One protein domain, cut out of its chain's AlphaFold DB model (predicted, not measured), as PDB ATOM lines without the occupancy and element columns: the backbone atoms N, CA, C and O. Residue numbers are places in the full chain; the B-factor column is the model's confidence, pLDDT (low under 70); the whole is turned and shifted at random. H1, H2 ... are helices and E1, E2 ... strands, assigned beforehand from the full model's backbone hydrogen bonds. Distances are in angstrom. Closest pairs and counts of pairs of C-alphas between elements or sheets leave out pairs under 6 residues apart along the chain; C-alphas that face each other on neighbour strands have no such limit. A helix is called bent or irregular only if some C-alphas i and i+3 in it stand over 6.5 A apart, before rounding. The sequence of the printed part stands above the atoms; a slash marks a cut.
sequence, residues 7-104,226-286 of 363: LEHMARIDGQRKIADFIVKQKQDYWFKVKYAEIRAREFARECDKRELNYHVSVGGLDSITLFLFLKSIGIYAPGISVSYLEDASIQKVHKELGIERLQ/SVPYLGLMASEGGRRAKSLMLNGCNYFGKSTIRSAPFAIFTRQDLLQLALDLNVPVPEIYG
ATOM      1  N   LEU A   7     -61.655 184.361  87.601       77.75
ATOM      2  CA  LEU A   7     -60.875 185.521  87.159       77.75
ATOM      3  C   LEU A   7     -61.120 186.728  88.072       77.75
ATOM      4  O   LEU A   7     -60.165 187.374  88.504       77.75
ATOM      5  N   GLU A   8     -62.380 186.976  88.429       80.50
ATOM      6  CA  GLU A   8     -62.781 187.994  89.408       80.50
ATOM      7  C   GLU A   8     -62.125 187.731  90.766       80.50
ATOM      8  O   GLU A   8     -61.533 188.634  91.360       80.50
ATOM      9  N   HIS A   9     -62.108 186.465  91.192       79.00
ATOM     10  CA  HIS A   9     -61.421 186.043  92.406       79.00
ATOM     11  C   HIS A   9     -59.935 186.416  92.399       79.00
ATOM     12  O   HIS A   9     -59.422 186.961  93.378       79.00
ATOM     13  N   MET A  10     -59.238 186.143  91.291       76.75
ATOM     14  CA  MET A  10     -57.812 186.448  91.136       76.75
ATOM     15  C   MET A  10     -57.519 187.950  91.197       76.75
ATOM     16  O   MET A  10     -56.491 188.340  91.759       76.75
ATOM     17  N   ALA A  11     -58.408 188.780  90.648       78.81
ATOM     18  CA  ALA A  11     -58.300 190.231  90.730       78.81
ATOM     19  C   ALA A  11     -58.530 190.724  92.166       78.81
ATOM     20  O   ALA A  11     -57.717 191.477  92.699       78.81
ATOM     21  N   ARG A  12     -59.578 190.231  92.838       85.19
ATOM     22  CA  ARG A  12     -59.926 190.639  94.207       85.19
ATOM     23  C   ARG A  12     -58.822 190.353  95.221       85.19
ATOM     24  O   ARG A  12     -58.632 191.121  96.158       85.19
ATOM     25  N   ILE A  13     -58.105 189.240  95.072       83.44
ATOM     26  CA  ILE A  13     -57.032 188.859  96.005       83.44
ATOM     27  C   ILE A  13     -55.677 189.506  95.687       83.44
ATOM     28  O   ILE A  13     -54.690 189.120  96.322       83.44
ATOM     29  N   ASP A  14     -55.624 190.423  94.715       84.69
ATOM     30  CA  ASP A  14     -54.401 191.033  94.177       84.69
ATOM     31  C   ASP A  14     -53.348 189.975  93.795       84.69
ATOM     32  O   ASP A  14     -52.174 190.002  94.181       84.69
ATOM     33  N   GLY A  15     -53.810 188.936  93.088       83.81
ATOM     34  CA  GLY A  15     -53.008 187.742  92.832       83.81
ATOM     35  C   GLY A  15     -51.755 188.023  92.000       83.81
ATOM     36  O   GLY A  15     -50.731 187.371  92.206       83.81
ATOM     37  N   GLN A  16     -51.807 189.006  91.097       86.81
ATOM     38  CA  GLN A  16     -50.663 189.380  90.261       86.81
ATOM     39  C   GLN A  16     -49.520 189.965  91.092       86.81
ATOM     40  O   GLN A  16     -48.379 189.515  90.955       86.81
ATOM     41  N   ARG A  17     -49.821 190.898  92.004       89.56
ATOM     42  CA  ARG A  17     -48.818 191.479  92.900       89.56
ATOM     43  C   ARG A  17     -48.201 190.424  93.813       89.56
ATOM     44  O   ARG A  17     -46.981 190.355  93.915       89.56
ATOM     45  N   LYS A  18     -49.016 189.548  94.413       91.25
ATOM     46  CA  LYS A  18     -48.524 188.456  95.277       91.25
ATOM     47  C   LYS A  18     -47.530 187.548  94.555       91.25
ATOM     48  O   LYS A  18     -46.479 187.221  95.103       91.25
ATOM     49  N   ILE A  19     -47.843 187.189  93.309       92.06
ATOM     50  CA  ILE A  19     -46.958 186.394  92.454       92.06
ATOM     51  C   ILE A  19     -45.657 187.156  92.164       92.06
ATOM     52  O   ILE A  19     -44.581 186.572  92.284       92.06
ATOM     53  N   ALA A  20     -45.729 188.447  91.826       92.62
ATOM     54  CA  ALA A  20     -44.546 189.271  91.574       92.62
ATOM     55  C   ALA A  20     -43.637 189.364  92.814       92.62
ATOM     56  O   ALA A  20     -42.442 189.072  92.734       92.62
ATOM     57  N   ASP A  21     -44.213 189.655  93.981       93.12
ATOM     58  CA  ASP A  21     -43.502 189.737  95.259       93.12
ATOM     59  C   ASP A  21     -42.854 188.404  95.655       93.12
ATOM     60  O   ASP A  21     -41.811 188.380  96.316       93.12
ATOM     61  N   PHE A  22     -43.479 187.282  95.296       95.69
ATOM     62  CA  PHE A  22     -42.916 185.952  95.498       95.69
ATOM     63  C   PHE A  22     -41.710 185.711  94.583       95.69
ATOM     64  O   PHE A  22     -40.677 185.231  95.047       95.69
ATOM     65  N   ILE A  23     -41.811 186.080  93.301       94.62
ATOM     66  CA  ILE A  23     -40.716 185.941  92.326       94.62
ATOM     67  C   ILE A  23     -39.494 186.753  92.766       94.62
ATOM     68  O   ILE A  23     -38.372 186.261  92.666       94.62
ATOM     69  N   VAL A  24     -39.694 187.965  93.296       96.62
ATOM     70  CA  VAL A  24     -38.594 188.786  93.833       96.62
ATOM     71  C   VAL A  24     -37.853 188.051  94.952       96.62
ATOM     72  O   VAL A  24     -36.624 188.020  94.939       96.62
ATOM     73  N   LYS A  25     -38.579 187.404  95.877       96.75
ATOM     74  CA  LYS A  25     -37.990 186.608  96.972       96.75
ATOM     75  C   LYS A  25     -37.270 185.360  96.460       96.75
ATOM     76  O   LYS A  25     -36.202 185.022  96.956       96.75
ATOM     77  N   GLN A  26     -37.818 184.697  95.445       95.81
ATOM     78  CA  GLN A  26     -37.203 183.516  94.832       95.81
ATOM     79  C   GLN A  26     -35.874 183.833  94.118       95.81
ATOM     80  O   GLN A  26     -35.011 182.963  94.013       95.81
ATOM     81  N   LYS A  27     -35.695 185.076  93.653       96.88
ATOM     82  CA  LYS A  27     -34.457 185.562  93.023       96.88
ATOM     83  C   LYS A  27     -33.382 186.023  94.014       96.88
ATOM     84  O   LYS A  27     -32.280 186.326  93.575       96.88
ATOM     85  N   GLN A  28     -33.691 186.100  95.309       98.25
ATOM     86  CA  GLN A  28     -32.705 186.475  96.324       98.25
ATOM     87  C   GLN A  28     -31.638 185.388  96.495       98.25
ATOM     88  O   GLN A  28     -31.816 184.244  96.055       98.25
ATOM     89  N   ASP A  29     -30.536 185.750  97.144       98.06
ATOM     90  CA  ASP A  29     -29.446 184.827  97.432       98.06
ATOM     91  C   ASP A  29     -29.842 183.724  98.430       98.06
ATOM     92  O   ASP A  29     -30.898 183.744  99.073       98.06
ATOM     93  N   TYR A  30     -28.968 182.727  98.524       98.38
ATOM     94  CA  TYR A  30     -29.152 181.552  99.362       98.38
ATOM     95  C   TYR A  30     -29.380 181.904 100.844       98.38
ATOM     96  O   TYR A  30     -30.337 181.420 101.453       98.38
ATOM     97  N   TRP A  31     -28.561 182.788 101.422       98.38
ATOM     98  CA  TRP A  31     -28.630 183.123 102.846       98.38
ATOM     99  C   TRP A  31     -29.891 183.910 103.193       98.38
ATOM    100  O   TRP A  31     -30.523 183.637 104.219       98.38
ATOM    101  N   PHE A  32     -30.320 184.816 102.308       98.62
ATOM    102  CA  PHE A  32     -31.624 185.460 102.419       98.62
ATOM    103  C   PHE A  32     -32.739 184.413 102.504       98.62
ATOM    104  O   PHE A  32     -33.602 184.492 103.383       98.62
ATOM    105  N   LYS A  33     -32.735 183.417 101.609       98.69
ATOM    106  CA  LYS A  33     -33.787 182.394 101.563       98.69
ATOM    107  C   LYS A  33     -33.790 181.524 102.815       98.69
ATOM    108  O   LYS A  33     -34.869 181.288 103.357       98.69
ATOM    109  N   VAL A  34     -32.625 181.101 103.310       98.81
ATOM    110  CA  VAL A  34     -32.510 180.350 104.575       98.81
ATOM    111  C   VAL A  34     -33.099 181.156 105.731       98.81
ATOM    112  O   VAL A  34     -33.955 180.648 106.464       98.81
ATOM    113  N   LYS A  35     -32.736 182.441 105.852       98.69
ATOM    114  CA  LYS A  35     -33.280 183.300 106.910       98.69
ATOM    115  C   LYS A  35     -34.785 183.511 106.766       98.69
ATOM    116  O   LYS A  35     -35.519 183.487 107.755       98.69
ATOM    117  N   TYR A  36     -35.266 183.681 105.538       98.56
ATOM    118  CA  TYR A  36     -36.689 183.807 105.255       98.56
ATOM    119  C   TYR A  36     -37.458 182.535 105.644       98.56
ATOM    120  O   TYR A  36     -38.496 182.634 106.300       98.56
ATOM    121  N   ALA A  37     -36.940 181.349 105.312       98.69
ATOM    122  CA  ALA A  37     -37.530 180.071 105.705       98.69
ATOM    123  C   ALA A  37     -37.603 179.922 107.233       98.69
ATOM    124  O   ALA A  37     -38.644 179.510 107.745       98.69
ATOM    125  N   GLU A  38     -36.559 180.329 107.965       98.81
ATOM    126  CA  GLU A  38     -36.563 180.332 109.435       98.81
ATOM    127  C   GLU A  38     -37.688 181.224 109.977       98.81
ATOM    128  O   GLU A  38     -38.496 180.787 110.800       98.81
ATOM    129  N   ILE A  39     -37.778 182.467 109.489       98.69
ATOM    130  CA  ILE A  39     -38.808 183.422 109.916       98.69
ATOM    131  C   ILE A  39     -40.204 182.847 109.660       98.69
ATOM    132  O   ILE A  39     -41.049 182.868 110.558       98.69
ATOM    133  N   ARG A  40     -40.451 182.303 108.459       98.56
ATOM    134  CA  ARG A  40     -41.750 181.712 108.102       98.56
ATOM    135  C   ARG A  40     -42.085 180.499 108.966       98.56
ATOM    136  O   ARG A  40     -43.231 180.381 109.393       98.56
ATOM    137  N   ALA A  41     -41.114 179.638 109.259       98.81
ATOM    138  CA  ALA A  41     -41.328 178.490 110.130       98.81
ATOM    139  C   ALA A  41     -41.697 178.925 111.557       98.81
ATOM    140  O   ALA A  41     -42.715 178.495 112.092       98.81
ATOM    141  N   ARG A  42     -40.949 179.867 112.148       98.75
ATOM    142  CA  ARG A  42     -41.252 180.389 113.493       98.75
ATOM    143  C   ARG A  42     -42.595 181.116 113.559       98.75
ATOM    144  O   ARG A  42     -43.288 181.027 114.566       98.75
ATOM    145  N   GLU A  43     -42.971 181.849 112.512       98.56
ATOM    146  CA  GLU A  43     -44.301 182.463 112.416       98.56
ATOM    147  C   GLU A  43     -45.419 181.430 112.384       98.56
ATOM    148  O   GLU A  43     -46.443 181.641 113.024       98.56
ATOM    149  N   PHE A  44     -45.224 180.331 111.653       98.69
ATOM    150  CA  PHE A  44     -46.214 179.267 111.600       98.69
ATOM    151  C   PHE A  44     -46.389 178.604 112.961       98.69
ATOM    152  O   PHE A  44     -47.524 178.474 113.401       98.69
ATOM    153  N   ALA A  45     -45.290 178.271 113.648       98.62
ATOM    154  CA  ALA A  45     -45.339 177.733 115.007       98.62
ATOM    155  C   ALA A  45     -46.111 178.666 115.957       98.62
ATOM    156  O   ALA A  45     -47.108 178.246 116.532       98.62
ATOM    157  N   ARG A  46     -45.751 179.959 116.012       98.50
ATOM    158  CA  ARG A  46     -46.451 180.944 116.863       98.50
ATOM    159  C   ARG A  46     -47.936 181.080 116.540       98.50
ATOM    160  O   ARG A  46     -48.740 181.344 117.425       98.50
ATOM    161  N   GLU A  47     -48.301 181.002 115.265       98.25
ATOM    162  CA  GLU A  47     -49.702 181.084 114.854       98.25
ATOM    163  C   GLU A  47     -50.466 179.795 115.178       98.25
ATOM    164  O   GLU A  47     -51.646 179.868 115.509       98.25
ATOM    165  N   CYS A  48     -49.810 178.632 115.128       98.19
ATOM    166  CA  CYS A  48     -50.388 177.378 115.608       98.19
ATOM    167  C   CYS A  48     -50.638 177.440 117.118       98.19
ATOM    168  O   CYS A  48     -51.754 177.148 117.532       98.19
ATOM    169  N   ASP A  49     -49.679 177.942 117.906       97.38
ATOM    170  CA  ASP A  49     -49.837 178.111 119.359       97.38
ATOM    171  C   ASP A  49     -51.057 178.987 119.691       97.38
ATOM    172  O   ASP A  49     -51.894 178.622 120.511       97.38
ATOM    173  N   LYS A  50     -51.225 180.119 118.991       98.00
ATOM    174  CA  LYS A  50     -52.392 181.010 119.156       98.00
ATOM    175  C   LYS A  50     -53.728 180.361 118.794       98.00
ATOM    176  O   LYS A  50     -54.765 180.811 119.269       98.00
ATOM    177  N   ARG A  51     -53.708 179.392 117.880       97.06
ATOM    178  CA  ARG A  51     -54.892 178.662 117.405       97.06
ATOM    179  C   ARG A  51     -55.108 177.355 118.154       97.06
ATOM    180  O   ARG A  51     -56.010 176.618 117.770       97.06
ATOM    181  N   GLU A  52     -54.272 177.063 119.151       97.56
ATOM    182  CA  GLU A  52     -54.278 175.797 119.883       97.56
ATOM    183  C   GLU A  52     -54.140 174.591 118.936       97.56
ATOM    184  O   GLU A  52     -54.785 173.560 119.107       97.56
ATOM    185  N   LEU A  53     -53.312 174.735 117.895       98.06
ATOM    186  CA  LEU A  53     -53.004 173.692 116.919       98.06
ATOM    187  C   LEU A  53     -51.623 173.102 117.195       98.06
ATOM    188  O   LEU A  53     -50.644 173.828 117.362       98.06
ATOM    189  N   ASN A  54     -51.524 171.779 117.118       98.44
ATOM    190  CA  ASN A  54     -50.243 171.103 116.974       98.44
ATOM    191  C   ASN A  54     -49.724 171.251 115.536       98.44
ATOM    192  O   ASN A  54     -50.430 171.665 114.613       98.44
ATOM    193  N   TYR A  55     -48.476 170.857 115.313       98.50
ATOM    194  CA  TYR A  55     -47.902 170.799 113.973       98.50
ATOM    195  C   TYR A  55     -47.003 169.582 113.804       98.50
ATOM    196  O   TYR A  55     -46.472 169.042 114.769       98.50
ATOM    197  N   HIS A  56     -46.832 169.143 112.562       98.75
ATOM    198  CA  HIS A  56     -46.001 167.994 112.202       98.75
ATOM    199  C   HIS A  56     -45.276 168.250 110.882       98.75
ATOM    200  O   HIS A  56     -45.608 169.182 110.153       98.75
ATOM    201  N   VAL A  57     -44.299 167.416 110.536       98.75
ATOM    202  CA  VAL A  57     -43.646 167.434 109.220       98.75
ATOM    203  C   VAL A  57     -44.118 166.232 108.415       98.75
ATOM    204  O   VAL A  57     -43.988 165.098 108.870       98.75
ATOM    205  N   SER A  58     -44.637 166.448 107.206       97.62
ATOM    206  CA  SER A  58     -44.889 165.338 106.279       97.62
ATOM    207  C   SER A  58     -43.588 164.970 105.561       97.62
ATOM    208  O   SER A  58     -43.105 165.721 104.708       97.62
ATOM    209  N   VAL A  59     -43.019 163.816 105.905       97.06
ATOM    210  CA  VAL A  59     -41.701 163.366 105.443       97.06
ATOM    211  C   VAL A  59     -41.829 162.309 104.339       97.06
ATOM    212  O   VAL A  59     -42.661 161.403 104.393       97.06
ATOM    213  N   GLY A  60     -41.022 162.450 103.293       93.88
ATOM    214  CA  GLY A  60     -40.946 161.575 102.125       93.88
ATOM    215  C   GLY A  60     -39.520 161.517 101.576       93.88
ATOM    216  O   GLY A  60     -38.700 160.753 102.055       93.88
ATOM    217  N   GLY A  61     -39.204 162.308 100.550       94.56
ATOM    218  CA  GLY A  61     -37.862 162.339  99.953       94.56
ATOM    219  C   GLY A  61     -36.883 163.289 100.654       94.56
ATOM    220  O   GLY A  61     -37.198 163.885 101.691       94.56
ATOM    221  N   LEU A  62     -35.722 163.486 100.017       97.00
ATOM    222  CA  LEU A  62     -34.637 164.357 100.493       97.00
ATOM    223  C   LEU A  62     -35.146 165.734 100.947       97.00
ATOM    224  O   LEU A  62     -34.802 166.190 102.024       97.00
ATOM    225  N   ASP A  63     -36.029 166.356 100.172       96.06
ATOM    226  CA  ASP A  63     -36.507 167.727 100.373       96.06
ATOM    227  C   ASP A  63     -37.205 167.901 101.730       96.06
ATOM    228  O   ASP A  63     -36.957 168.847 102.476       96.06
ATOM    229  N   SER A  64     -38.056 166.940 102.081       96.81
ATOM    230  CA  SER A  64     -38.764 166.908 103.359       96.81
ATOM    231  C   SER A  64     -37.910 166.393 104.519       96.81
ATOM    232  O   SER A  64     -38.154 166.788 105.656       96.81
ATOM    233  N   ILE A  65     -36.898 165.560 104.249       98.50
ATOM    234  CA  ILE A  65     -35.901 165.163 105.256       98.50
ATOM    235  C   ILE A  65     -35.063 166.390 105.645       98.50
ATOM    236  O   ILE A  65     -34.903 166.680 106.830       98.50
ATOM    237  N   THR A  66     -34.610 167.169 104.657       98.69
ATOM    238  CA  THR A  66     -33.932 168.450 104.877       98.69
ATOM    239  C   THR A  66     -34.831 169.414 105.640       98.69
ATOM    240  O   THR A  66     -34.356 170.056 106.568       98.69
ATOM    241  N   LEU A  67     -36.132 169.493 105.325       98.81
ATOM    242  CA  LEU A  67     -37.062 170.335 106.087       98.81
ATOM    243  C   LEU A  67     -37.164 169.897 107.552       98.81
ATOM    244  O   LEU A  67     -37.105 170.739 108.443       98.81
ATOM    245  N   PHE A  68     -37.301 168.595 107.808       98.81
ATOM    246  CA  PHE A  68     -37.379 168.053 109.163       98.81
ATOM    247  C   PHE A  68     -36.141 168.416 109.995       98.81
ATOM    248  O   PHE A  68     -36.267 168.879 111.129       98.81
ATOM    249  N   LEU A  69     -34.947 168.272 109.416       98.81
ATOM    250  CA  LEU A  69     -33.690 168.621 110.084       98.81
ATOM    251  C   LEU A  69     -33.479 170.134 110.199       98.81
ATOM    252  O   LEU A  69     -33.016 170.605 111.236       98.81
ATOM    253  N   PHE A  70     -33.893 170.904 109.194       98.88
ATOM    254  CA  PHE A  70     -33.874 172.362 109.237       98.88
ATOM    255  C   PHE A  70     -34.722 172.895 110.394       98.88
ATOM    256  O   PHE A  70     -34.231 173.692 111.188       98.88
ATOM    257  N   LEU A  71     -35.960 172.410 110.546       98.88
ATOM    258  CA  LEU A  71     -36.841 172.807 111.647       98.88
ATOM    259  C   LEU A  71     -36.204 172.507 113.012       98.88
ATOM    260  O   LEU A  71     -36.166 173.392 113.867       98.88
ATOM    261  N   LYS A  72     -35.608 171.320 113.185       98.56
ATOM    262  CA  LYS A  72     -34.865 170.976 114.408       98.56
ATOM    263  C   LYS A  72     -33.689 171.922 114.660       98.56
ATOM    264  O   LYS A  72     -33.533 172.394 115.781       98.56
ATOM    265  N   SER A  73     -32.909 172.254 113.626       98.56
ATOM    266  CA  SER A  73     -31.741 173.145 113.747       98.56
ATOM    267  C   SER A  73     -32.094 174.556 114.230       98.56
ATOM    268  O   SER A  73     -31.276 175.217 114.862       98.56
ATOM    269  N   ILE A  74     -33.333 175.002 113.992       98.56
ATOM    270  CA  ILE A  74     -33.843 176.301 114.449       98.56
ATOM    271  C   ILE A  74     -34.688 176.189 115.732       98.56
ATOM    272  O   ILE A  74     -35.305 177.169 116.153       98.56
ATOM    273  N   GLY A  75     -34.714 175.023 116.383       98.38
ATOM    274  CA  GLY A  75     -35.417 174.795 117.648       98.38
ATOM    275  C   GLY A  75     -36.917 174.508 117.519       98.38
ATOM    276  O   GLY A  75     -37.646 174.682 118.490       98.38
ATOM    277  N   ILE A  76     -37.395 174.089 116.343       98.50
ATOM    278  CA  ILE A  76     -38.772 173.616 116.132       98.50
ATOM    279  C   ILE A  76     -38.758 172.083 116.084       98.50
ATOM    280  O   ILE A  76     -38.376 171.476 115.083       98.50
ATOM    281  N   TYR A  77     -39.201 171.453 117.169       97.81
ATOM    282  CA  TYR A  77     -39.199 169.996 117.338       97.81
ATOM    283  C   TYR A  77     -40.569 169.391 117.018       97.81
ATOM    284  O   TYR A  77     -41.267 168.883 117.888       97.81
ATOM    285  N   ALA A  78     -40.965 169.467 115.749       97.50
ATOM    286  CA  ALA A  78     -42.206 168.868 115.267       97.50
ATOM    287  C   ALA A  78     -42.059 167.338 115.075       97.50
ATOM    288  O   ALA A  78     -41.021 166.906 114.554       97.50
ATOM    289  N   PRO A  79     -43.071 166.509 115.407       98.25
ATOM    290  CA  PRO A  79     -43.100 165.108 114.998       98.25
ATOM    291  C   PRO A  79     -43.077 165.000 113.471       98.25
ATOM    292  O   PRO A  79     -43.662 165.819 112.759       98.25
ATOM    293  N   GLY A  80     -42.383 163.989 112.958       98.50
ATOM    294  CA  GLY A  80     -42.372 163.674 111.535       98.50
ATOM    295  C   GLY A  80     -43.228 162.446 111.255       98.50
ATOM    296  O   GLY A  80     -43.061 161.437 111.932       98.50
ATOM    297  N   ILE A  81     -44.086 162.513 110.236       98.50
ATOM    298  CA  ILE A  81     -44.923 161.389 109.790       98.50
ATOM    299  C   ILE A  81     -44.631 161.044 108.331       98.50
ATOM    300  O   ILE A  81     -44.318 161.921 107.523       98.50
ATOM    301  N   SER A  82     -44.768 159.774 107.960       96.81
ATOM    302  CA  SER A  82     -44.563 159.317 106.587       96.81
ATOM    303  C   SER A  82     -45.354 158.053 106.271       96.81
ATOM    304  O   SER A  82     -45.383 157.114 107.057       96.81
ATOM    305  N   VAL A  83     -45.887 157.946 105.054       95.12
ATOM    306  CA  VAL A  83     -46.336 156.664 104.471       95.12
ATOM    307  C   VAL A  83     -45.154 155.935 103.837       95.12
ATOM    308  O   VAL A  83     -45.097 155.665 102.637       95.12
ATOM    309  N   SER A  84     -44.156 155.668 104.677       93.06
ATOM    310  CA  SER A  84     -42.806 155.308 104.253       93.06
ATOM    311  C   SER A  84     -42.738 154.024 103.426       93.06
ATOM    312  O   SER A  84     -41.826 153.892 102.621       93.06
ATOM    313  N   TYR A  85     -43.683 153.094 103.594       91.31
ATOM    314  CA  TYR A  85     -43.710 151.824 102.858       91.31
ATOM    315  C   TYR A  85     -43.895 152.003 101.339       91.31
ATOM    316  O   TYR A  85     -43.634 151.074 100.581       91.31
ATOM    317  N   LEU A  86     -44.343 153.183 100.888       90.75
ATOM    318  CA  LEU A  86     -44.434 153.531  99.468       90.75
ATOM    319  C   LEU A  86     -43.096 153.979  98.871       90.75
ATOM    320  O   LEU A  86     -42.959 153.992  97.648       90.75
ATOM    321  N   GLU A  87     -42.159 154.409  99.711       89.81
ATOM    322  CA  GLU A  87     -40.881 154.984  99.302       89.81
ATOM    323  C   GLU A  87     -39.814 153.891  99.134       89.81
ATOM    324  O   GLU A  87     -39.955 152.764  99.614       89.81
ATOM    325  N   ASP A  88     -38.713 154.235  98.466       89.50
ATOM    326  CA  ASP A  88     -37.563 153.343  98.296       89.50
ATOM    327  C   ASP A  88     -36.986 152.870  99.647       89.50
ATOM    328  O   ASP A  88     -36.966 153.625 100.621       89.50
ATOM    329  N   ALA A  89     -36.470 151.639  99.709       90.94
ATOM    330  CA  ALA A  89     -35.943 151.041 100.940       90.94
ATOM    331  C   ALA A  89     -34.859 151.901 101.620       90.94
ATOM    332  O   ALA A  89     -34.806 151.974 102.850       90.94
ATOM    333  N   SER A  90     -34.034 152.608 100.841       93.94
ATOM    334  CA  SER A  90     -33.024 153.521 101.384       93.94
ATOM    335  C   SER A  90     -33.636 154.736 102.091       93.94
ATOM    336  O   SER A  90     -33.106 155.188 103.104       93.94
ATOM    337  N   ILE A  91     -34.787 155.228 101.620       95.50
ATOM    338  CA  ILE A  91     -35.556 156.293 102.280       95.50
ATOM    339  C   ILE A  91     -36.171 155.757 103.574       95.50
ATOM    340  O   ILE A  91     -36.081 156.404 104.615       95.50
ATOM    341  N   GLN A  92     -36.736 154.545 103.538       96.06
ATOM    342  CA  GLN A  92     -37.314 153.905 104.725       96.06
ATOM    343  C   GLN A  92     -36.288 153.730 105.850       96.06
ATOM    344  O   GLN A  92     -36.619 153.912 107.024       96.06
ATOM    345  N   LYS A  93     -35.040 153.401 105.494       97.50
ATOM    346  CA  LYS A  93     -33.926 153.310 106.440       97.50
ATOM    347  C   LYS A  93     -33.661 154.655 107.122       97.50
ATOM    348  O   LYS A  93     -33.678 154.709 108.348       97.50
ATOM    349  N   VAL A  94     -33.526 155.735 106.349       98.06
ATOM    350  CA  VAL A  94     -33.318 157.090 106.893       98.06
ATOM    351  C   VAL A  94     -34.508 157.539 107.750       98.06
ATOM    352  O   VAL A  94     -34.317 158.077 108.836       98.06
ATOM    353  N   HIS A  95     -35.748 157.266 107.334       98.19
ATOM    354  CA  HIS A  95     -36.934 157.550 108.150       98.19
ATOM    355  C   HIS A  95     -36.896 156.843 109.509       98.19
ATOM    356  O   HIS A  95     -37.223 157.453 110.525       98.19
ATOM    357  N   LYS A  96     -36.472 155.573 109.538       97.94
ATOM    358  CA  LYS A  96     -36.314 154.813 110.783       97.94
ATOM    359  C   LYS A  96     -35.233 155.422 111.679       97.94
ATOM    360  O   LYS A  96     -35.468 155.574 112.872       97.94
ATOM    361  N   GLU A  97     -34.083 155.786 111.113       98.00
ATOM    362  CA  GLU A  97     -32.972 156.423 111.839       98.00
ATOM    363  C   GLU A  97     -33.371 157.779 112.438       98.00
ATOM    364  O   GLU A  97     -32.974 158.112 113.551       98.00
ATOM    365  N   LEU A  98     -34.205 158.540 111.729       98.12
ATOM    366  CA  LEU A  98     -34.682 159.856 112.159       98.12
ATOM    367  C   LEU A  98     -35.881 159.813 113.122       98.12
ATOM    368  O   LEU A  98     -36.324 160.875 113.571       98.12
ATOM    369  N   GLY A  99     -36.405 158.623 113.436       98.12
ATOM    370  CA  GLY A  99     -37.569 158.453 114.310       98.12
ATOM    371  C   GLY A  99     -38.879 158.950 113.693       98.12
ATOM    372  O   GLY A  99     -39.752 159.422 114.414       98.12
ATOM    373  N   ILE A 100     -39.007 158.893 112.366       98.44
ATOM    374  CA  ILE A 100     -40.231 159.286 111.659       98.44
ATOM    375  C   ILE A 100     -41.317 158.236 111.899       98.44
ATOM    376  O   ILE A 100     -41.100 157.040 111.684       98.44
ATOM    377  N   GLU A 101     -42.505 158.683 112.296       98.19
ATOM    378  CA  GLU A 101     -43.671 157.826 112.465       98.19
ATOM    379  C   GLU A 101     -44.146 157.307 111.105       98.19
ATOM    380  O   GLU A 101     -44.349 158.066 110.152       98.19
ATOM    381  N   ARG A 102     -44.297 155.986 110.989       96.81
ATOM    382  CA  ARG A 102     -44.620 155.322 109.722       96.81
ATOM    383  C   ARG A 102     -46.085 154.913 109.712       96.81
ATOM    384  O   ARG A 102     -46.456 153.935 110.353       96.81
ATOM    385  N   LEU A 103     -46.886 155.644 108.948       97.06
ATOM    386  CA  LEU A 103     -48.318 155.414 108.811       97.06
ATOM    387  C   LEU A 103     -48.610 154.258 107.849       97.06
ATOM    388  O   LEU A 103     -47.911 154.054 106.849       97.06
ATOM    389  N   GLN A 104     -49.685 153.531 108.138       95.50
ATOM    390  CA  GLN A 104     -50.254 152.524 107.245       95.50
ATOM    391  C   GLN A 104     -51.193 153.177 106.219       95.50
ATOM    392  O   GLN A 104     -51.577 154.339 106.355       95.50
ATOM    393  N   SER A 226     -53.378 168.535 114.400       98.06
ATOM    394  CA  SER A 226     -52.058 168.887 113.889       98.06
ATOM    395  C   SER A 226     -52.096 169.352 112.438       98.06
ATOM    396  O   SER A 226     -52.802 168.786 111.605       98.06
ATOM    397  N   VAL A 227     -51.288 170.359 112.099       98.31
ATOM    398  CA  VAL A 227     -51.183 170.910 110.737       98.31
ATOM    399  C   VAL A 227     -49.765 170.775 110.154       98.31
ATOM    400  O   VAL A 227     -48.778 170.851 110.888       98.31
ATOM    401  N   PRO A 228     -49.620 170.559 108.831       98.19
ATOM    402  CA  PRO A 228     -48.344 170.145 108.258       98.19
ATOM    403  C   PRO A 228     -47.388 171.298 107.918       98.19
ATOM    404  O   PRO A 228     -47.750 172.282 107.261       98.19
ATOM    405  N   TYR A 229     -46.112 171.076 108.223       98.75
ATOM    406  CA  TYR A 229     -44.967 171.577 107.471       98.75
ATOM    407  C   TYR A 229     -44.688 170.667 106.266       98.75
ATOM    408  O   TYR A 229     -44.622 169.442 106.389       98.75
ATOM    409  N   LEU A 230     -44.479 171.269 105.094       97.56
ATOM    410  CA  LEU A 230     -44.298 170.585 103.816       97.56
ATOM    411  C   LEU A 230     -43.042 171.077 103.089       97.56
ATOM    412  O   LEU A 230     -42.857 172.277 102.888       97.56
ATOM    413  N   GLY A 231     -42.215 170.146 102.606       95.62
ATOM    414  CA  GLY A 231     -41.000 170.429 101.825       95.62
ATOM    415  C   GLY A 231     -41.266 170.814 100.366       95.62
ATOM    416  O   GLY A 231     -40.563 170.343  99.483       95.62
ATOM    417  N   LEU A 232     -42.315 171.597 100.094       95.00
ATOM    418  CA  LEU A 232     -42.691 171.995  98.733       95.00
ATOM    419  C   LEU A 232     -41.911 173.232  98.285       95.00
ATOM    420  O   LEU A 232     -41.791 174.195  99.042       95.00
ATOM    421  N   MET A 233     -41.486 173.248  97.020       96.00
ATOM    422  CA  MET A 233     -40.841 174.409  96.399       96.00
ATOM    423  C   MET A 233     -41.642 174.871  95.176       96.00
ATOM    424  O   MET A 233     -42.184 174.073  94.412       96.00
ATOM    425  N   ALA A 234     -41.717 176.177  94.927       95.06
ATOM    426  CA  ALA A 234     -42.363 176.674  93.714       95.06
ATOM    427  C   ALA A 234     -41.552 176.330  92.452       95.06
ATOM    428  O   ALA A 234     -42.124 176.177  91.374       95.06
ATOM    429  N   SER A 235     -40.234 176.140  92.580       92.94
ATOM    430  CA  SER A 235     -39.360 175.735  91.471       92.94
ATOM    431  C   SER A 235     -39.665 174.338  90.916       92.94
ATOM    432  O   SER A 235     -39.159 173.982  89.859       92.94
ATOM    433  N   GLU A 236     -40.477 173.530  91.605       87.12
ATOM    434  CA  GLU A 236     -40.922 172.216  91.117       87.12
ATOM    435  C   GLU A 236     -41.975 172.323  90.004       87.12
ATOM    436  O   GLU A 236     -42.254 171.347  89.308       87.12
ATOM    437  N   GLY A 237     -42.561 173.509  89.824       85.62
ATOM    438  CA  GLY A 237     -43.524 173.788  88.770       85.62
ATOM    439  C   GLY A 237     -44.922 173.205  89.011       85.62
ATOM    440  O   GLY A 237     -45.348 172.882  90.125       85.62
ATOM    441  N   GLY A 238     -45.695 173.134  87.927       81.25
ATOM    442  CA  GLY A 238     -47.064 172.619  87.937       81.25
ATOM    443  C   GLY A 238     -48.064 173.480  88.722       81.25
ATOM    444  O   GLY A 238     -47.869 174.671  88.973       81.25
ATOM    445  N   ARG A 239     -49.196 172.871  89.100       76.38
ATOM    446  CA  ARG A 239     -50.277 173.556  89.835       76.38
ATOM    447  C   ARG A 239     -49.851 174.002  91.240       76.38
ATOM    448  O   ARG A 239     -50.297 175.048  91.706       76.38
ATOM    449  N   ARG A 240     -48.978 173.230  91.898       82.38
ATOM    450  CA  ARG A 240     -48.488 173.528  93.254       82.38
ATOM    451  C   ARG A 240     -47.654 174.804  93.285       82.38
ATOM    452  O   ARG A 240     -47.875 175.618  94.175       82.38
ATOM    453  N   ALA A 241     -46.807 175.033  92.278       88.44
ATOM    454  CA  ALA A 241     -46.055 176.279  92.150       88.44
ATOM    455  C   ALA A 241     -46.971 177.507  92.143       88.44
ATOM    456  O   ALA A 241     -46.788 178.411  92.948       88.44
ATOM    457  N   LYS A 242     -48.032 177.499  91.323       86.56
ATOM    458  CA  LYS A 242     -49.000 178.610  91.277       86.56
ATOM    459  C   LYS A 242     -49.667 178.860  92.629       86.56
ATOM    460  O   LYS A 242     -49.797 180.006  93.039       86.56
ATOM    461  N   SER A 243     -50.061 177.795  93.332       89.31
ATOM    462  CA  SER A 243     -50.659 177.916  94.665       89.31
ATOM    463  C   SER A 243     -49.673 178.485  95.691       89.31
ATOM    464  O   SER A 243     -50.055 179.343  96.479       89.31
ATOM    465  N   LEU A 244     -48.408 178.056  95.669       93.50
ATOM    466  CA  LEU A 244     -47.362 178.589  96.548       93.50
ATOM    467  C   LEU A 244     -47.066 180.062  96.254       93.50
ATOM    468  O   LEU A 244     -46.979 180.853  97.186       93.50
ATOM    469  N   MET A 245     -46.968 180.440  94.979       93.06
ATOM    470  CA  MET A 245     -46.719 181.827  94.577       93.06
ATOM    471  C   MET A 245     -47.874 182.755  94.960       93.06
ATOM    472  O   MET A 245     -47.647 183.905  95.317       93.06
ATOM    473  N   LEU A 246     -49.110 182.252  94.913       90.75
ATOM    474  CA  LEU A 246     -50.299 183.021  95.270       90.75
ATOM    475  C   LEU A 246     -50.500 183.138  96.787       90.75
ATOM    476  O   LEU A 246     -50.841 184.205  97.288       90.75
ATOM    477  N   ASN A 247     -50.314 182.034  97.513       91.38
ATOM    478  CA  ASN A 247     -50.660 181.934  98.933       91.38
ATOM    479  C   ASN A 247     -49.461 182.119  99.871       91.38
ATOM    480  O   ASN A 247     -49.645 182.266 101.074       91.38
ATOM    481  N   GLY A 248     -48.237 182.085  99.344       93.12
ATOM    482  CA  GLY A 248     -47.004 182.167 100.117       93.12
ATOM    483  C   GLY A 248     -46.642 180.884 100.877       93.12
ATOM    484  O   GLY A 248     -47.226 179.803 100.693       93.12
ATOM    485  N   CYS A 249     -45.631 181.022 101.743       95.88
ATOM    486  CA  CYS A 249     -45.080 179.929 102.550       95.88
ATOM    487  C   CYS A 249     -46.080 179.429 103.595       95.88
ATOM    488  O   CYS A 249     -46.323 178.230 103.669       95.88
ATOM    489  N   ASN A 250     -46.700 180.330 104.355       97.44
ATOM    490  CA  ASN A 250     -47.710 179.977 105.352       97.44
ATOM    491  C   ASN A 250     -49.093 180.267 104.781       97.44
ATOM    492  O   ASN A 250     -49.333 181.363 104.280       97.44
ATOM    493  N   TYR A 251     -49.993 179.294 104.863       95.88
ATOM    494  CA  TYR A 251     -51.364 179.434 104.397       95.88
ATOM    495  C   TYR A 251     -52.323 178.978 105.490       95.88
ATOM    496  O   TYR A 251     -52.226 177.844 105.947       95.88
ATOM    497  N   PHE A 252     -53.245 179.859 105.876       94.69
ATOM    498  CA  PHE A 252     -54.272 179.617 106.893       94.69
ATOM    499  C   PHE A 252     -55.663 179.766 106.265       94.69
ATOM    500  O   PHE A 252     -56.404 180.703 106.559       94.69
ATOM    501  N   GLY A 253     -55.980 178.892 105.309       90.44
ATOM    502  CA  GLY A 253     -57.269 178.882 104.623       90.44
ATOM    503  C   GLY A 253     -58.364 178.183 105.430       90.44
ATOM    504  O   GLY A 253     -58.091 177.422 106.352       90.44
ATOM    505  N   LYS A 254     -59.625 178.388 105.026       86.38
ATOM    506  CA  LYS A 254     -60.804 177.802 105.693       86.38
ATOM    507  C   LYS A 254     -60.787 176.269 105.723       86.38
ATOM    508  O   LYS A 254     -61.230 175.673 106.692       86.38
ATOM    509  N   SER A 255     -60.316 175.643 104.647       84.62
ATOM    510  CA  SER A 255     -60.286 174.182 104.492       84.62
ATOM    511  C   SER A 255     -58.893 173.584 104.655       84.62
ATOM    512  O   SER A 255     -58.738 172.369 104.602       84.62
ATOM    513  N   THR A 256     -57.852 174.416 104.726       90.19
ATOM    514  CA  THR A 256     -56.468 173.949 104.638       90.19
ATOM    515  C   THR A 256     -55.542 174.922 105.341       90.19
ATOM    516  O   THR A 256     -55.476 176.096 104.975       90.19
ATOM    517  N   ILE A 257     -54.771 174.402 106.290       96.56
ATOM    518  CA  ILE A 257     -53.685 175.108 106.965       96.56
ATOM    519  C   ILE A 257     -52.386 174.364 106.649       96.56
ATOM    520  O   ILE A 257     -52.361 173.137 106.690       96.56
ATOM    521  N   ARG A 258     -51.323 175.084 106.282       96.94
ATOM    522  CA  ARG A 258     -49.994 174.499 106.034       96.94
ATOM    523  C   ARG A 258     -48.875 175.531 106.116       96.94
ATOM    524  O   ARG A 258     -49.091 176.716 105.844       96.94
ATOM    525  N   SER A 259     -47.656 175.044 106.313       98.38
ATOM    526  CA  SER A 259     -46.430 175.795 106.053       98.38
ATOM    527  C   SER A 259     -45.565 175.089 105.017       98.38
ATOM    528  O   SER A 259     -45.401 173.877 105.046       98.38
ATOM    529  N   ALA A 260     -45.001 175.851 104.086       98.12
ATOM    530  CA  ALA A 260     -43.980 175.409 103.147       98.12
ATOM    531  C   ALA A 260     -42.805 176.397 103.191       98.12
ATOM    532  O   ALA A 260     -42.723 177.279 102.333       98.12
ATOM    533  N   PRO A 261     -41.915 176.311 104.201       98.38
ATOM    534  CA  PRO A 261     -40.828 177.277 104.390       98.38
ATOM    535  C   PRO A 261     -39.884 177.373 103.187       98.38
ATOM    536  O   PRO A 261     -39.379 178.448 102.872       98.38
ATOM    537  N   PHE A 262     -39.707 176.266 102.465       98.38
ATOM    538  CA  PHE A 262     -38.877 176.193 101.265       98.38
ATOM    539  C   PHE A 262     -39.594 176.650  99.990       98.38
ATOM    540  O   PHE A 262     -39.043 176.503  98.907       98.38
ATOM    541  N   ALA A 263     -40.791 177.247 100.055       97.81
ATOM    542  CA  ALA A 263     -41.538 177.604  98.845       97.81
ATOM    543  C   ALA A 263     -40.719 178.458  97.856       97.81
ATOM    544  O   ALA A 263     -40.848 178.271  96.646       97.81
ATOM    545  N   ILE A 264     -39.868 179.361  98.357       97.75
ATOM    546  CA  ILE A 264     -39.024 180.248  97.536       97.75
ATOM    547  C   ILE A 264     -37.658 179.647  97.165       97.75
ATOM    548  O   ILE A 264     -36.870 180.308  96.492       97.75
ATOM    549  N   PHE A 265     -37.355 178.427  97.610       98.38
ATOM    550  CA  PHE A 265     -36.094 177.763  97.301       98.38
ATOM    551  C   PHE A 265     -36.098 177.270  95.856       98.38
ATOM    552  O   PHE A 265     -37.138 176.995  95.250       98.38
ATOM    553  N   THR A 266     -34.895 177.158  95.310       97.06
ATOM    554  CA  THR A 266     -34.581 176.343  94.145       97.06
ATOM    555  C   THR A 266     -34.016 174.997  94.596       97.06
ATOM    556  O   THR A 266     -33.670 174.799  95.761       97.06
ATOM    557  N   ARG A 267     -33.837 174.068  93.647       96.12
ATOM    558  CA  ARG A 267     -33.137 172.811  93.937       96.12
ATOM    559  C   ARG A 267     -31.709 173.043  94.444       96.12
ATOM    560  O   ARG A 267     -31.261 172.288  95.295       96.12
ATOM    561  N   GLN A 268     -31.022 174.072  93.945       97.62
ATOM    562  CA  GLN A 268     -29.661 174.406  94.375       97.62
ATOM    563  C   GLN A 268     -29.635 174.842  95.840       97.62
ATOM    564  O   GLN A 268     -28.846 174.308  96.612       97.62
ATOM    565  N   ASP A 269     -30.565 175.720  96.234       98.44
ATOM    566  CA  ASP A 269     -30.704 176.169  97.625       98.44
ATOM    567  C   ASP A 269     -30.970 174.978  98.561       98.44
ATOM    568  O   ASP A 269     -30.367 174.858  99.621       98.44
ATOM    569  N   LEU A 270     -31.841 174.050  98.152       98.31
ATOM    570  CA  LEU A 270     -32.151 172.865  98.947       98.31
ATOM    571  C   LEU A 270     -30.948 171.922  99.108       98.31
ATOM    572  O   LEU A 270     -30.722 171.410 100.201       98.31
ATOM    573  N   LEU A 271     -30.207 171.653  98.028       98.44
ATOM    574  CA  LEU A 271     -29.031 170.782  98.087       98.44
ATOM    575  C   LEU A 271     -27.907 171.418  98.908       98.44
ATOM    576  O   LEU A 271     -27.249 170.709  99.663       98.44
ATOM    577  N   GLN A 272     -27.727 172.738  98.807       98.69
ATOM    578  CA  GLN A 272     -26.777 173.460  99.648       98.69
ATOM    579  C   GLN A 272     -27.181 173.370 101.124       98.69
ATOM    580  O   GLN A 272     -26.359 172.989 101.948       98.69
ATOM    581  N   LEU A 273     -28.461 173.580 101.450       98.75
ATOM    582  CA  LEU A 273     -28.948 173.435 102.825       98.75
ATOM    583  C   LEU A 273     -28.799 172.003 103.355       98.75
ATOM    584  O   LEU A 273     -28.509 171.800 104.531       98.75
ATOM    585  N   ALA A 274     -28.978 170.998 102.496       98.56
ATOM    586  CA  ALA A 274     -28.760 169.608 102.871       98.56
ATOM    587  C   ALA A 274     -27.292 169.324 103.237       98.56
ATOM    588  O   ALA A 274     -27.042 168.572 104.178       98.56
ATOM    589  N   LEU A 275     -26.337 169.941 102.530       98.56
ATOM    590  CA  LEU A 275     -24.915 169.879 102.873       98.56
ATOM    591  C   LEU A 275     -24.628 170.609 104.191       98.56
ATOM    592  O   LEU A 275     -24.009 170.026 105.075       98.56
ATOM    593  N   ASP A 276     -25.132 171.835 104.349       98.50
ATOM    594  CA  ASP A 276     -24.898 172.663 105.541       98.50
ATOM    595  C   ASP A 276     -25.397 171.982 106.830       98.50
ATOM    596  O   ASP A 276     -24.782 172.097 107.888       98.50
ATOM    597  N   LEU A 277     -26.504 171.239 106.737       98.44
ATOM    598  CA  LEU A 277     -27.112 170.509 107.853       98.44
ATOM    599  C   LEU A 277     -26.603 169.067 108.010       98.44
ATOM    600  O   LEU A 277     -27.084 168.363 108.896       98.44
ATOM    601  N   ASN A 278     -25.672 168.608 107.164       98.06
ATOM    602  CA  ASN A 278     -25.214 167.213 107.112       98.06
ATOM    603  C   ASN A 278     -26.378 166.204 107.039       98.06
ATOM    604  O   ASN A 278     -26.430 165.217 107.775       98.06
ATOM    605  N   VAL A 279     -27.348 166.471 106.162       98.31
ATOM    606  CA  VAL A 279     -28.541 165.633 106.001       98.31
ATOM    607  C   VAL A 279     -28.143 164.218 105.552       98.31
ATOM    608  O   VAL A 279     -27.396 164.083 104.581       98.31
ATOM    609  N   PRO A 280     -28.674 163.145 106.177       97.88
ATOM    610  CA  PRO A 280     -28.477 161.785 105.695       97.88
ATOM    611  C   PRO A 280     -29.182 161.614 104.346       97.88
ATOM    612  O   PRO A 280     -30.409 161.540 104.263       97.88
ATOM    613  N   VAL A 281     -28.397 161.574 103.270       97.69
ATOM    614  CA  VAL A 281     -28.898 161.417 101.900       97.69
ATOM    615  C   VAL A 281     -29.247 159.942 101.659       97.69
ATOM    616  O   VAL A 281     -28.351 159.099 101.723       97.69
ATOM    617  N   PRO A 282     -30.515 159.593 101.358       96.38
ATOM    618  CA  PRO A 282     -30.876 158.211 101.061       96.38
ATOM    619  C   PRO A 282     -30.136 157.686  99.825       96.38
ATOM    620  O   PRO A 282     -29.998 158.391  98.825       96.38
ATOM    621  N   GLU A 283     -29.711 156.423  99.864       95.00
ATOM    622  CA  GLU A 283     -28.856 155.805  98.840       95.00
ATOM    623  C   GLU A 283     -29.421 155.881  97.411       95.00
ATOM    624  O   GLU A 283     -28.650 155.951  96.452       95.00
ATOM    625  N   ILE A 284     -30.748 155.913  97.247       89.69
ATOM    626  CA  ILE A 284     -31.410 156.085  95.945       89.69
ATOM    627  C   ILE A 284     -31.055 157.417  95.261       89.69
ATOM    628  O   ILE A 284     -31.061 157.502  94.033       89.69
ATOM    629  N   TYR A 285     -30.698 158.446  96.034       93.25
ATOM    630  CA  TYR A 285     -30.178 159.721  95.530       93.25
ATOM    631  C   TYR A 285     -28.657 159.672  95.301       93.25
ATOM    632  O   TYR A 285     -28.126 160.466  94.527       93.25
ATOM    633  N   GLY A 286     -27.942 158.725  95.911       94.62
ATOM    634  CA  GLY A 286     -26.484 158.654  95.865       94.62
ATOM    635  C   GLY A 286     -25.848 159.674  96.810       94.62
ATOM    636  O   GLY A 286     -26.107 159.648  98.009       94.62
TER     637      GLY A 286
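AT A GLANCE: This is residues 7 to 104 and 226 to 286 of the 363 residues of an uncharacterized protein of Oscillospiraceae bacterium (UniProt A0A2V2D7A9). A small parallel sheet, E2 E1 E3, with the hairpin E4 E5 beside its strand E3, forms a wall, and the long helix H3 and the shorter H4 cover it. H8 packs on H4, H6 packs across H2, and H1 and H5 lie at far ends of the domain. The printed part has 159 residues, with eight named helices and five named strands that follow along the chain as H1 H2 H3 E1 H4 E2 H5 E3 H6 E4 E5 H7 H8; 103 of the residues are in these named elements. The class is mostly helix; the whole is compact, with a radius of gyration of the C-alphas of 15.8 A and spans of 47 by 35 by 28 A.

IN THESE COORDINATES: H1, residues 7 to 12, begins at C-alpha 7 (-60.875, 185.521, 87.159). H2 is residues 15 to 26, 16.5 A, and H3 residues 30 to 50, 30.5 A. E1 is residues 54 to 58, 13.3 A; H4 residues 62 to 73, 16.2 A; E2 residues 80 to 82; H5 residues 89 to 97. After the cut come E3, residues 226 to 230, H6, residues 238 to 247, E4, residues 250 to 252, and E5, residues 257 to 259. H7, residues 261 to 264, is irregular, with C-alphas 261 and 264 7.7 A apart. H8, residues 267 to 276, ends at C-alpha 276 (-24.898, 172.663, 105.541).

HOW THE PARTS SIT: E1 is parallel to E3, with N 229 and O 56 at 2.8 A, and to E2, with N 81 and O 57 at 2.9 A. E4 and E5 form an antiparallel hairpin, with N 251 and O 258 at 2.9 A. The closest C-alphas of E3 and E5, those of Tyr 229 and Ser 259, are 4.7 A apart. H3 and H4 are on one face of the sheet E2 E1 E3, two layers; H4 lies over E1 at a height of 8.8 A. E1, H4, E2 form a strand-helix-strand unit, parallel strands joined through a helix, with a right-handed crossover. H4 touches H8 with residues 63 to 66 alone, closest at C-alphas 66 and 274, 5.7 A. H2 and H6 touch, about perpendicular at 80 degrees, closest at C-alphas 19 and 245, 5.0 A. H7 touches H3, closest at C-alphas 37 and 261, 4.5 A. H5 is near H4; H1 touches no helix. Every O i to N i+4 pair is within hydrogen-bond range in H1, H2, H3, H4, H5 and H8, and 5 of 6 in H6; H7 is too short for such a pair.

THE WHOLE: The farthest C-alphas, those of Glu 8 and Glu 97, are 48.9 A apart. Residues 105 to 225 are not printed; C-alphas 104 and 226 are 17.8 A apart across this cut. Of the links printed whole, none is long. No printed residue has pLDDT under 70.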